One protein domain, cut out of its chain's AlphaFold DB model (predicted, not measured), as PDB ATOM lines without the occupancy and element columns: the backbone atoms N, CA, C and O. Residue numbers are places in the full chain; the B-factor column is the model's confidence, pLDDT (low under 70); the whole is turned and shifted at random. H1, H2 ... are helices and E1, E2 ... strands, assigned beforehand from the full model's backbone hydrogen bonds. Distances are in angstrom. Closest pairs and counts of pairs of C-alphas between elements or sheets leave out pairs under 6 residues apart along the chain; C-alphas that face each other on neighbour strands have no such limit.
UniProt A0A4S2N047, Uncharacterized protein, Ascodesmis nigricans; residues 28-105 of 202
ATOM      1  N   ILE A  28     -12.386   0.585 -51.682       91.62
ATOM      2  CA  ILE A  28     -11.011   0.758 -51.205       91.62
ATOM      3  C   ILE A  28     -10.797   2.224 -50.856       91.62
ATOM      4  O   ILE A  28     -11.126   3.106 -51.650       91.62
ATOM      5  N   TYR A  29     -10.254   2.489 -49.674       91.31
ATOM      6  CA  TYR A  29      -9.937   3.832 -49.205       91.31
ATOM      7  C   TYR A  29      -8.478   3.906 -48.792       91.31
ATOM      8  O   TYR A  29      -7.992   3.016 -48.103       91.31
ATOM      9  N   ALA A  30      -7.792   4.974 -49.176       92.50
ATOM     10  CA  ALA A  30      -6.456   5.263 -48.679       92.50
ATOM     11  C   ALA A  30      -6.524   6.365 -47.622       92.50
ATOM     12  O   ALA A  30      -7.232   7.362 -47.807       92.50
ATOM     13  N   VAL A  31      -5.782   6.173 -46.535       90.50
ATOM     14  CA  VAL A  31      -5.609   7.132 -45.445       90.50
ATOM     15  C   VAL A  31      -4.115   7.397 -45.304       90.50
ATOM     16  O   VAL A  31      -3.355   6.494 -44.960       90.50
ATOM     17  N   HIS A  32      -3.688   8.626 -45.595       88.56
ATOM     18  CA  HIS A  32      -2.265   8.991 -45.594       88.56
ATOM     19  C   HIS A  32      -1.738   9.423 -44.214       88.56
ATOM     20  O   HIS A  32      -0.546   9.309 -43.961       88.56
ATOM     21  N   SER A  33      -2.604   9.904 -43.317       84.25
ATOM     22  CA  SER A  33      -2.204  10.524 -42.049       84.25
ATOM     23  C   SER A  33      -2.947   9.948 -40.846       84.25
ATOM     24  O   SER A  33      -4.050   9.411 -40.957       84.25
ATOM     25  N   GLY A  34      -2.326  10.084 -39.674       84.19
ATOM     26  CA  GLY A  34      -2.903   9.685 -38.395       84.19
ATOM     27  C   GLY A  34      -2.635   8.230 -37.993       84.19
ATOM     28  O   GLY A  34      -1.940   7.488 -38.688       84.19
ATOM     29  N   PRO A  35      -3.194   7.800 -36.848       83.38
ATOM     30  CA  PRO A  35      -2.958   6.464 -36.290       83.38
ATOM     31  C   PRO A  35      -3.559   5.345 -37.144       83.38
ATOM     32  O   PRO A  35      -3.194   4.184 -37.001       83.38
ATOM     33  N   GLN A  36      -4.490   5.695 -38.029       84.88
ATOM     34  CA  GLN A  36      -5.159   4.766 -38.928       84.88
ATOM     35  C   GLN A  36      -4.616   4.860 -40.352       84.88
ATOM     36  O   GLN A  36      -5.331   4.587 -41.304       84.88
ATOM     37  N   ARG A  37      -3.364   5.281 -40.515       88.12
ATOM     38  CA  ARG A  37      -2.715   5.328 -41.820       88.12
ATOM     39  C   ARG A  37      -2.688   3.942 -42.469       88.12
ATOM     40  O   ARG A  37      -2.342   2.958 -41.816       88.12
ATOM     41  N   GLY A  38      -2.996   3.883 -43.760       91.38
ATOM     42  CA  GLY A  38      -2.976   2.656 -44.548       91.38
ATOM     43  C   GLY A  38      -4.115   2.560 -45.556       91.38
ATOM     44  O   GLY A  38      -4.816   3.531 -45.853       91.38
ATOM     45  N   VAL A  39      -4.293   1.357 -46.093       92.12
ATOM     46  CA  VAL A  39      -5.377   1.032 -47.023       92.12
ATOM     47  C   VAL A  39      -6.510   0.374 -46.252       92.12
ATOM     48  O   VAL A  39      -6.291  -0.542 -45.466       92.12
ATOM     49  N   HIS A  40      -7.738   0.816 -46.488       91.44
ATOM     50  CA  HIS A  40      -8.936   0.315 -45.834       91.44
ATOM     51  C   HIS A  40      -9.876  -0.309 -46.857       91.44
ATOM     52  O   HIS A  40     -10.362   0.359 -47.770       91.44
ATOM     53  N   LEU A  41     -10.143  -1.598 -46.680       90.44
ATOM     54  CA  LEU A  41     -11.015  -2.393 -47.531       90.44
ATOM     55  C   LEU A  41     -12.385  -2.530 -46.882       90.44
ATOM     56  O   LEU A  41     -12.497  -3.083 -45.795       90.44
ATOM     57  N   LEU A  42     -13.420  -2.059 -47.570       89.06
ATOM     58  CA  LEU A  42     -14.818  -2.295 -47.226       89.06
ATOM     59  C   LEU A  42     -15.352  -3.446 -48.071       89.06
ATOM     60  O   LEU A  42     -15.686  -3.265 -49.247       89.06
ATOM     61  N   SER A  43     -15.396  -4.622 -47.460       86.25
ATOM     62  CA  SER A  43     -15.810  -5.880 -48.074       86.25
ATOM     63  C   SER A  43     -16.497  -6.741 -47.020       86.25
ATOM     64  O   SER A  43     -16.055  -6.728 -45.879       86.25
ATOM     65  N   PRO A  44     -17.553  -7.501 -47.349       81.94
ATOM     66  CA  PRO A  44     -18.070  -8.512 -46.429       81.94
ATOM     67  C   PRO A  44     -17.071  -9.663 -46.225       81.94
ATOM     68  O   PRO A  44     -17.039 -10.260 -45.149       81.94
ATOM     69  N   ASP A  45     -16.254  -9.948 -47.240       82.19
ATOM     70  CA  ASP A  45     -15.322 -11.070 -47.254       82.19
ATOM     71  C   ASP A  45     -13.893 -10.605 -46.936       82.19
ATOM     72  O   ASP A  45     -13.438  -9.608 -47.519       82.19
ATOM     73  N   PRO A  46     -13.166 -11.326 -46.059       80.69
ATOM     74  CA  PRO A  46     -11.817 -10.952 -45.674       80.69
ATOM     75  C   PRO A  46     -10.848 -11.086 -46.858       80.69
ATOM     76  O   PRO A  46     -10.919 -12.061 -47.613       80.69
ATOM     77  N   PRO A  47      -9.898 -10.148 -47.013       81.81
ATOM     78  CA  PRO A  47      -8.872 -10.258 -48.035       81.81
ATOM     79  C   PRO A  47      -7.949 -11.459 -47.756       81.81
ATOM     80  O   PRO A  47      -7.713 -11.802 -46.590       81.81
ATOM     81  N   PRO A  48      -7.364 -12.069 -48.802       86.00
ATOM     82  CA  PRO A  48      -6.271 -13.022 -48.652       86.00
ATOM     83  C   PRO A  48      -5.155 -12.465 -47.761       86.00
ATOM     84  O   PRO A  48      -4.709 -11.334 -47.958       86.00
ATOM     85  N   ARG A  49      -4.662 -13.264 -46.806       84.19
ATOM     86  CA  ARG A  49      -3.562 -12.853 -45.906       84.19
ATOM     87  C   ARG A  49      -2.283 -12.513 -46.670       84.19
ATOM     88  O   ARG A  49      -1.540 -11.632 -46.258       84.19
ATOM     89  N   GLU A  50      -2.079 -13.163 -47.810       88.31
ATOM     90  CA  GLU A  50      -0.974 -12.921 -48.743       88.31
ATOM     91  C   GLU A  50      -0.867 -11.455 -49.180       88.31
ATOM     92  O   GLU A  50       0.238 -10.943 -49.343       88.31
ATOM     93  N   LEU A  51      -1.998 -10.745 -49.291       84.62
ATOM     94  CA  LEU A  51      -1.998  -9.331 -49.669       84.62
ATOM     95  C   LEU A  51      -1.247  -8.465 -48.661       84.62
ATOM     96  O   LEU A  51      -0.595  -7.513 -49.069       84.62
ATOM     97  N   GLN A  52      -1.287  -8.791 -47.366       85.12
ATOM     98  CA  GLN A  52      -0.583  -7.996 -46.356       85.12
ATOM     99  C   GLN A  52       0.936  -8.058 -46.527       85.12
ATOM    100  O   GLN A  52       1.616  -7.086 -46.223       85.12
ATOM    101  N   TYR A  53       1.468  -9.164 -47.048       85.81
ATOM    102  CA  TYR A  53       2.907  -9.330 -47.257       85.81
ATOM    103  C   TYR A  53       3.405  -8.692 -48.558       85.81
ATOM    104  O   TYR A  53       4.611  -8.562 -48.752       85.81
ATOM    105  N   ARG A  54       2.494  -8.291 -49.454       88.19
ATOM    106  CA  ARG A  54       2.846  -7.686 -50.745       88.19
ATOM    107  C   ARG A  54       3.132  -6.186 -50.647       88.19
ATOM    108  O   ARG A  54       3.884  -5.665 -51.465       88.19
ATOM    109  N   TYR A  55       2.530  -5.495 -49.682       88.62
ATOM    110  CA  TYR A  55       2.569  -4.035 -49.595       88.62
ATOM    111  C   TYR A  55       3.233  -3.557 -48.306       88.62
ATOM    112  O   TYR A  55       3.140  -4.194 -47.262       88.62
ATOM    113  N   ARG A  56       3.878  -2.387 -48.376       88.88
ATOM    114  CA  ARG A  56       4.523  -1.744 -47.221       88.88
ATOM    115  C   ARG A  56       3.509  -1.154 -46.236       88.88
ATOM    116  O   ARG A  56       3.779  -1.096 -45.038       88.88
ATOM    117  N   HIS A  57       2.368  -0.680 -46.735       89.38
ATOM    118  CA  HIS A  57       1.325  -0.076 -45.907       89.38
ATOM    119  C   HIS A  57       0.355  -1.130 -45.368       89.38
ATOM    120  O   HIS A  57       0.005  -2.065 -46.092       89.38
ATOM    121  N   PRO A  58      -0.137  -0.966 -44.127       90.44
ATOM    122  CA  PRO A  58      -1.097  -1.898 -43.556       90.44
ATOM    123  C   PRO A  58      -2.411  -1.874 -44.343       90.44
ATOM    124  O   PRO A  58      -2.917  -0.812 -44.718       90.44
ATOM    125  N   ILE A  59      -2.974  -3.065 -44.559       90.56
ATOM    126  CA  ILE A  59      -4.279  -3.259 -45.192       90.56
ATOM    127  C   ILE A  59      -5.288  -3.653 -44.113       90.56
ATOM    128  O   ILE A  59      -5.311  -4.790 -43.637       90.56
ATOM    129  N   ASN A  60      -6.136  -2.699 -43.745       89.25
ATOM    130  CA  ASN A  60      -7.182  -2.837 -42.744       89.25
ATOM    131  C   ASN A  60      -8.498  -3.264 -43.404       89.25
ATOM    132  O   ASN A  60      -8.994  -2.599 -44.310       89.25
ATOM    133  N   HIS A  61      -9.103  -4.347 -42.926       89.06
ATOM    134  CA  HIS A  61     -10.381  -4.841 -43.436       89.06
ATOM    135  C   HIS A  61     -11.553  -4.404 -42.549       89.06
ATOM    136  O   HIS A  61     -11.490  -4.533 -41.327       89.06
ATOM    137  N   HIS A  62     -12.636  -3.942 -43.176       87.94
ATOM    138  CA  HIS A  62     -13.858  -3.465 -42.535       87.94
ATOM    139  C   HIS A  62     -15.079  -4.138 -43.181       87.94
ATOM    140  O   HIS A  62     -15.284  -3.978 -44.384       87.94
ATOM    141  N   PRO A  63     -15.926  -4.846 -42.413       82.31
ATOM    142  CA  PRO A  63     -17.047  -5.603 -42.971       82.31
ATOM    143  C   PRO A  63     -18.196  -4.729 -43.495       82.31
ATOM    144  O   PRO A  63     -18.940  -5.139 -44.382       82.31
ATOM    145  N   THR A  64     -18.392  -3.538 -42.920       76.50
ATOM    146  CA  THR A  64     -19.626  -2.759 -43.122       76.50
ATOM    147  C   THR A  64     -19.374  -1.280 -43.388       76.50
ATOM    148  O   THR A  64     -19.774  -0.773 -44.434       76.50
ATOM    149  N   PHE A  65     -18.733  -0.568 -42.465       74.69
ATOM    150  CA  PHE A  65     -18.444   0.856 -42.602       74.69
ATOM    151  C   PHE A  65     -17.135   1.227 -41.911       74.69
ATOM    152  O   PHE A  65     -16.701   0.576 -40.964       74.69
ATOM    153  N   LEU A  66     -16.514   2.298 -42.403       75.50
ATOM    154  CA  LEU A  66     -15.336   2.895 -41.788       75.50
ATOM    155  C   LEU A  66     -15.798   3.692 -40.565       75.50
ATOM    156  O   LEU A  66     -16.531   4.670 -40.701       75.50
ATOM    157  N   THR A  67     -15.399   3.262 -39.372       71.00
ATOM    158  CA  THR A  67     -15.797   3.862 -38.084       71.00
ATOM    159  C   THR A  67     -14.937   5.059 -37.673       71.00
ATOM    160  O   THR A  67     -15.077   5.571 -36.566       71.00
ATOM    161  N   PHE A  68     -14.020   5.509 -38.526       69.44
ATOM    162  CA  PHE A  68     -12.983   6.459 -38.137       69.44
ATOM    163  C   PHE A  68     -13.531   7.881 -38.142       69.44
ATOM    164  O   PHE A  68     -14.003   8.378 -39.167       69.44
ATOM    165  N   SER A  69     -13.426   8.544 -36.997       60.75
ATOM    166  CA  SER A  69     -13.727   9.959 -36.825       60.75
ATOM    167  C   SER A  69     -12.436  10.776 -36.889       60.75
ATOM    168  O   SER A  69     -11.552  10.589 -36.055       60.75
ATOM    169  N   GLY A  70     -12.336  11.680 -37.863       63.56
ATOM    170  CA  GLY A  70     -11.256  12.663 -37.975       63.56
ATOM    171  C   GLY A  70     -11.144  13.248 -39.383       63.56
ATOM    172  O   GLY A  70     -11.558  12.614 -40.358       63.56
ATOM    173  N   ASP A  71     -10.579  14.453 -39.477       62.09
ATOM    174  CA  ASP A  71     -10.280  15.141 -40.738       62.09
ATOM    175  C   ASP A  71      -8.994  14.572 -41.358       62.09
ATOM    176  O   ASP A  71      -7.959  15.226 -41.440       62.09
ATOM    177  N   PHE A  72      -9.041  13.306 -41.767       70.56
ATOM    178  CA  PHE A  72      -7.962  12.680 -42.530       70.56
ATOM    179  C   PHE A  72      -8.250  12.847 -44.023       70.56
ATOM    180  O   PHE A  72      -9.408  12.692 -44.439       70.56
ATOM    181  N   LEU A  73      -7.232  13.101 -44.862       67.88
ATOM    182  CA  LEU A  73      -7.460  12.995 -46.304       67.88
ATOM    183  C   LEU A  73      -7.724  11.528 -46.643       67.88
ATOM    184  O   LEU A  73      -6.821  10.694 -46.710       67.88
ATOM    185  N   ARG A  74      -9.004  11.230 -46.848       81.25
ATOM    186  CA  ARG A  74      -9.494   9.949 -47.338       81.25
ATOM    187  C   ARG A  74      -9.824  10.081 -48.812       81.25
ATOM    188  O   ARG A  74     -10.583  10.968 -49.212       81.25
ATOM    189  N   ARG A  75      -9.307   9.165 -49.618       86.81
ATOM    190  CA  ARG A  75      -9.660   9.071 -51.035       86.81
ATOM    191  C   ARG A  75     -10.069   7.645 -51.367       86.81
ATOM    192  O   ARG A  75      -9.489   6.696 -50.848       86.81
ATOM    193  N   ARG A  76     -11.117   7.517 -52.181       89.69
ATOM    194  CA  ARG A  76     -11.617   6.229 -52.662       89.69
ATOM    195  C   ARG A  76     -10.881   5.837 -53.941       89.69
ATOM    196  O   ARG A  76     -10.688   6.693 -54.802       89.69
ATOM    197  N   PHE A  77     -10.540   4.559 -54.051       91.81
ATOM    198  CA  PHE A  77      -9.836   3.961 -55.183       91.81
ATOM    199  C   PHE A  77     -10.551   2.711 -55.688       91.81
ATOM    200  O   PHE A  77     -11.379   2.119 -54.985       91.81
ATOM    201  N   ASP A  78     -10.206   2.319 -56.911       89.81
ATOM    202  CA  ASP A  78     -10.724   1.123 -57.569       89.81
ATOM    203  C   ASP A  78      -9.801  -0.094 -57.424       89.81
ATOM    204  O   ASP A  78     -10.263  -1.224 -57.627       89.81
ATOM    205  N   SER A  79      -8.532   0.124 -57.061       91.06
ATOM    206  CA  SER A  79      -7.513  -0.908 -56.843       91.06
ATOM    207  C   SER A  79      -6.674  -0.638 -55.582       91.06
ATOM    208  O   SER A  79      -6.571   0.495 -55.106       91.06
ATOM    209  N   ILE A  80      -6.093  -1.705 -55.013       91.00
ATOM    210  CA  ILE A  80      -5.175  -1.604 -53.863       91.00
ATOM    211  C   ILE A  80      -3.864  -0.944 -54.303       91.00
ATOM    212  O   ILE A  80      -3.334  -0.111 -53.576       91.00
ATOM    213  N   ASP A  81      -3.385  -1.265 -55.507       92.75
ATOM    214  CA  ASP A  81      -2.140  -0.726 -56.057       92.75
ATOM    215  C   ASP A  81      -2.190   0.804 -56.202       92.75
ATOM    216  O   ASP A  81      -1.257   1.492 -55.794       92.75
ATOM    217  N   GLU A  82      -3.300   1.359 -56.704       92.81
ATOM    218  CA  GLU A  82      -3.489   2.815 -56.783       92.81
ATOM    219  C   GLU A  82      -3.560   3.469 -55.403       92.81
ATOM    220  O   GLU A  82      -3.004   4.548 -55.200       92.81
ATOM    221  N   ALA A  83      -4.241   2.822 -54.452       92.50
ATOM    222  CA  ALA A  83      -4.357   3.327 -53.090       92.50
ATOM    223  C   ALA A  83      -2.986   3.397 -52.403       92.50
ATOM    224  O   ALA A  83      -2.681   4.397 -51.759       92.50
ATOM    225  N   VAL A  84      -2.158   2.361 -52.568       93.00
ATOM    226  CA  VAL A  84      -0.783   2.315 -52.049       93.00
ATOM    227  C   VAL A  84       0.079   3.378 -52.715       93.00
ATOM    228  O   VAL A  84       0.664   4.196 -52.012       93.00
ATOM    229  N   LYS A  85       0.070   3.442 -54.051       94.06
ATOM    230  CA  LYS A  85       0.836   4.440 -54.807       94.06
ATOM    231  C   LYS A  85       0.503   5.866 -54.369       94.06
ATOM    232  O   LYS A  85       1.400   6.684 -54.211       94.06
ATOM    233  N   TRP A  86      -0.772   6.161 -54.133       92.81
ATOM    234  CA  TRP A  86      -1.186   7.480 -53.663       92.81
ATOM    235  C   TRP A  86      -0.669   7.805 -52.255       92.81
ATOM    236  O   TRP A  86      -0.338   8.958 -51.983       92.81
ATOM    237  N   ILE A  87      -0.596   6.817 -51.355       92.56
ATOM    238  CA  ILE A  87       0.007   7.014 -50.029       92.56
ATOM    239  C   ILE A  87       1.508   7.282 -50.181       92.56
ATOM    240  O   ILE A  87       2.000   8.243 -49.597       92.56
ATOM    241  N   ASP A  88       2.212   6.500 -51.001       92.06
ATOM    242  CA  ASP A  88       3.645   6.685 -51.262       92.06
ATOM    243  C   ASP A  88       3.955   8.063 -51.882       92.06
ATOM    244  O   ASP A  88       4.925   8.719 -51.506       92.06
ATOM    245  N   GLU A  89       3.120   8.540 -52.811       92.00
ATOM    246  CA  GLU A  89       3.235   9.887 -53.388       92.00
ATOM    247  C   GLU A  89       3.112  10.971 -52.311       92.00
ATOM    248  O   GLU A  89       3.893  11.921 -52.296       92.00
ATOM    249  N   ARG A  90       2.167  10.813 -51.376       90.62
ATOM    250  CA  ARG A  90       1.962  11.773 -50.282       90.62
ATOM    251  C   ARG A  90       3.088  11.749 -49.262       90.62
ATOM    252  O   ARG A  90       3.498  12.814 -48.814       90.62
ATOM    253  N   ASP A  91       3.612  10.572 -48.942       88.25
ATOM    254  CA  ASP A  91       4.798  10.435 -48.096       88.25
ATOM    255  C   ASP A  91       6.001  11.162 -48.711       88.25
ATOM    256  O   ASP A  91       6.725  11.872 -48.017       88.25
ATOM    257  N   ARG A  92       6.199  11.016 -50.028       89.25
ATOM    258  CA  ARG A  92       7.301  11.664 -50.746       89.25
ATOM    259  C   ARG A  92       7.153  13.183 -50.782       89.25
ATOM    260  O   ARG A  92       8.136  13.895 -50.608       89.25
ATOM    261  N   GLU A  93       5.940  13.687 -51.007       88.69
ATOM    262  CA  GLU A  93       5.648  15.121 -50.918       88.69
ATOM    263  C   GLU A  93       5.932  15.663 -49.510       88.69
ATOM    264  O   GLU A  93       6.544  16.719 -49.375       88.69
ATOM    265  N   GLU A  94       5.532  14.938 -48.464       86.06
ATOM    266  CA  GLU A  94       5.772  15.343 -47.077       86.06
ATOM    267  C   GLU A  94       7.270  15.360 -46.735       86.06
ATOM    268  O   GLU A  94       7.738  16.286 -46.074       86.06
ATOM    269  N   GLU A  95       8.048  14.393 -47.225       86.50
ATOM    270  CA  GLU A  95       9.508  14.368 -47.075       86.50
ATOM    271  C   GLU A  95      10.189  15.547 -47.791       86.50
ATOM    272  O   GLU A  95      11.084  16.192 -47.238       86.50
ATOM    273  N   LEU A  96       9.729  15.890 -48.997       86.38
ATOM    274  CA  LEU A  96      10.216  17.061 -49.730       86.38
ATOM    275  C   LEU A  96       9.881  18.370 -49.004       86.38
ATOM    276  O   LEU A  96      10.735  19.248 -48.912       86.38
ATOM    277  N   VAL A  97       8.673  18.494 -48.449       86.94
ATOM    278  CA  VAL A  97       8.285  19.675 -47.662       86.94
ATOM    279  C   VAL A  97       9.125  19.772 -46.389       86.94
ATOM    280  O   VAL A  97       9.695  20.828 -46.131       86.94
ATOM    281  N   ARG A  98       9.288  18.673 -45.643       85.88
ATOM    282  CA  ARG A  98      10.115  18.649 -44.426       85.88
ATOM    283  C   ARG A  98      11.579  18.974 -44.709       85.88
ATOM    284  O   ARG A  98      12.168  19.768 -43.990       85.88
ATOM    285  N   SER A  99      12.164  18.431 -45.778       83.69
ATOM    286  CA  SER A  99      13.551  18.761 -46.148       83.69
ATOM    287  C   SER A  99      13.728  20.234 -46.533       83.69
ATOM    288  O   SER A  99      14.760  20.831 -46.223       83.69
ATOM    289  N   LEU A 100      12.720  20.851 -47.158       84.75
ATOM    290  CA  LEU A 100      12.721  22.285 -47.442       84.75
ATOM    291  C   LEU A 100      12.568  23.123 -46.163       84.75
ATOM    292  O   LEU A 100      13.246  24.142 -46.012       84.75
ATOM    293  N   GLU A 101      11.713  22.707 -45.232       81.69
ATOM    294  CA  GLU A 101      11.574  23.330 -43.909       81.69
ATOM    295  C   GLU A 101      12.884  23.238 -43.113       81.69
ATOM    296  O   GLU A 101      13.370  24.247 -42.607       81.69
ATOM    297  N   ASP A 102      13.538  22.079 -43.096       76.19
ATOM    298  CA  ASP A 102      14.835  21.894 -42.442       76.19
ATOM    299  C   ASP A 102      15.940  22.736 -43.104       76.19
ATOM    300  O   ASP A 102      16.776  23.325 -42.415       76.19
ATOM    301  N   ALA A 103      15.929  22.870 -44.434       74.69
ATOM    302  CA  ALA A 103      16.859  23.737 -45.161       74.69
ATOM    303  C   ALA A 103      16.614  25.234 -44.890       74.69
ATOM    304  O   ALA A 103      17.559  26.025 -44.860       74.69
ATOM    305  N   THR A 104      15.359  25.637 -44.677       65.50
ATOM    306  CA  THR A 104      14.987  27.039 -44.429       65.50
ATOM    307  C   THR A 104      15.132  27.442 -42.960       65.50
ATOM    308  O   THR A 104      15.532  28.573 -42.685       65.50
ATOM    309  N   ILE A 105      14.910  26.523 -42.017       60.88
ATOM    310  CA  ILE A 105      15.087  26.738 -40.569       60.88
ATOM    311  C   ILE A 105      16.557  26.522 -40.156       60.88
ATOM    312  O   ILE A 105      17.060  27.198 -39.257       60.88
TER     313      ILE A 105
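Overview. This is residues 28 to 105 of the 202 residues of an uncharacterized protein of Ascodesmis nigricans (UniProt A0A4S2N047). A small, strongly twisted sheet of four strands has one long helix, H2, over one face: the first turns of H2, residues 80 to 87, pack along the strands, and residues 92 to 105 stick out as a long arm. A short helix, H1, sits off the sheet near edge strand E3, in the link that joins E2 to E3. The printed part has 78 residues, with two named helices and four named strands in the order E1, E2, H1, E3, E4, H2; the sheet's order is E3, E2, E1, E4, it is mixed, and the class is mixed, helices and strands. The whole is elongated and only just loose, close to compact, with a radius of gyration of the C-alphas of 14.2 A and spans of 49 by 28 by 19 A.

Arrangement. Start with the inner strands E1, residues 28 to 31, and E2, residues 38 to 42, an antiparallel hairpin; look for N 40 and O 29, 2.7 A apart and within hydrogen-bond range. Edge strand E3, residues 59 to 62, is parallel to E2, with N 60 and O 39 at 2.8 A. Edge strand E4, residues 74 to 77, is antiparallel to E1, with N 30 and O 75 at 2.9 A. The sheet is only just strongly twisted, its C-alphas lying up to 4.1 A off the best plane. H2, residues 80 to 105, is on the sheet at a height of 8.3 A, giving two layers, a sheet with a helix on one face. It lies over E1 and along the strands, at 12 degrees to E1 on the local plane; their closest C-alphas are those of Ala 30 and Ala 83, 5.3 A apart. H1, residues 50 to 54, is only just not on the sheet, with 4 pairs of C-alphas within 10 A; its closest C-alpha pair with E3 is Gln 52 and Ile 59, 6.1 A apart. E2, H1 and E3 form a strand-helix-strand unit, two parallel neighbour strands with a helix between, and its crossover is right-handed. H1 and H2 are apart. In both helices every O i to N i+4 pair is within hydrogen-bond range.

Along the chain. Find C-alpha 28 at (-11.011, 0.758, -51.205), where E1 begins; it runs 10.1 A, and E2 runs 13.1 A. E3 and E4 each measure 9.9 A, and H1 measures 6.8 A. Find C-alpha 80 at (-5.175, -1.604, -53.863); from there H2 runs 37.3 A to C-alpha 105 at (15.087, 26.738, -40.569).

Size, cuts and confidence. The C-alphas of Asp 45 and Ile 105, the two farthest apart, are 49.0 A from each other. Without residues 92 to 105, which stand free, the body spans 27 by 24 by 21 A. The printed part has no cut, and the link from E3 to E4, 11 residues, is long. The mean pLDDT of the printed part is 84.7; look for values under 70 at residues 68 to 71, 73 and 104 to 105.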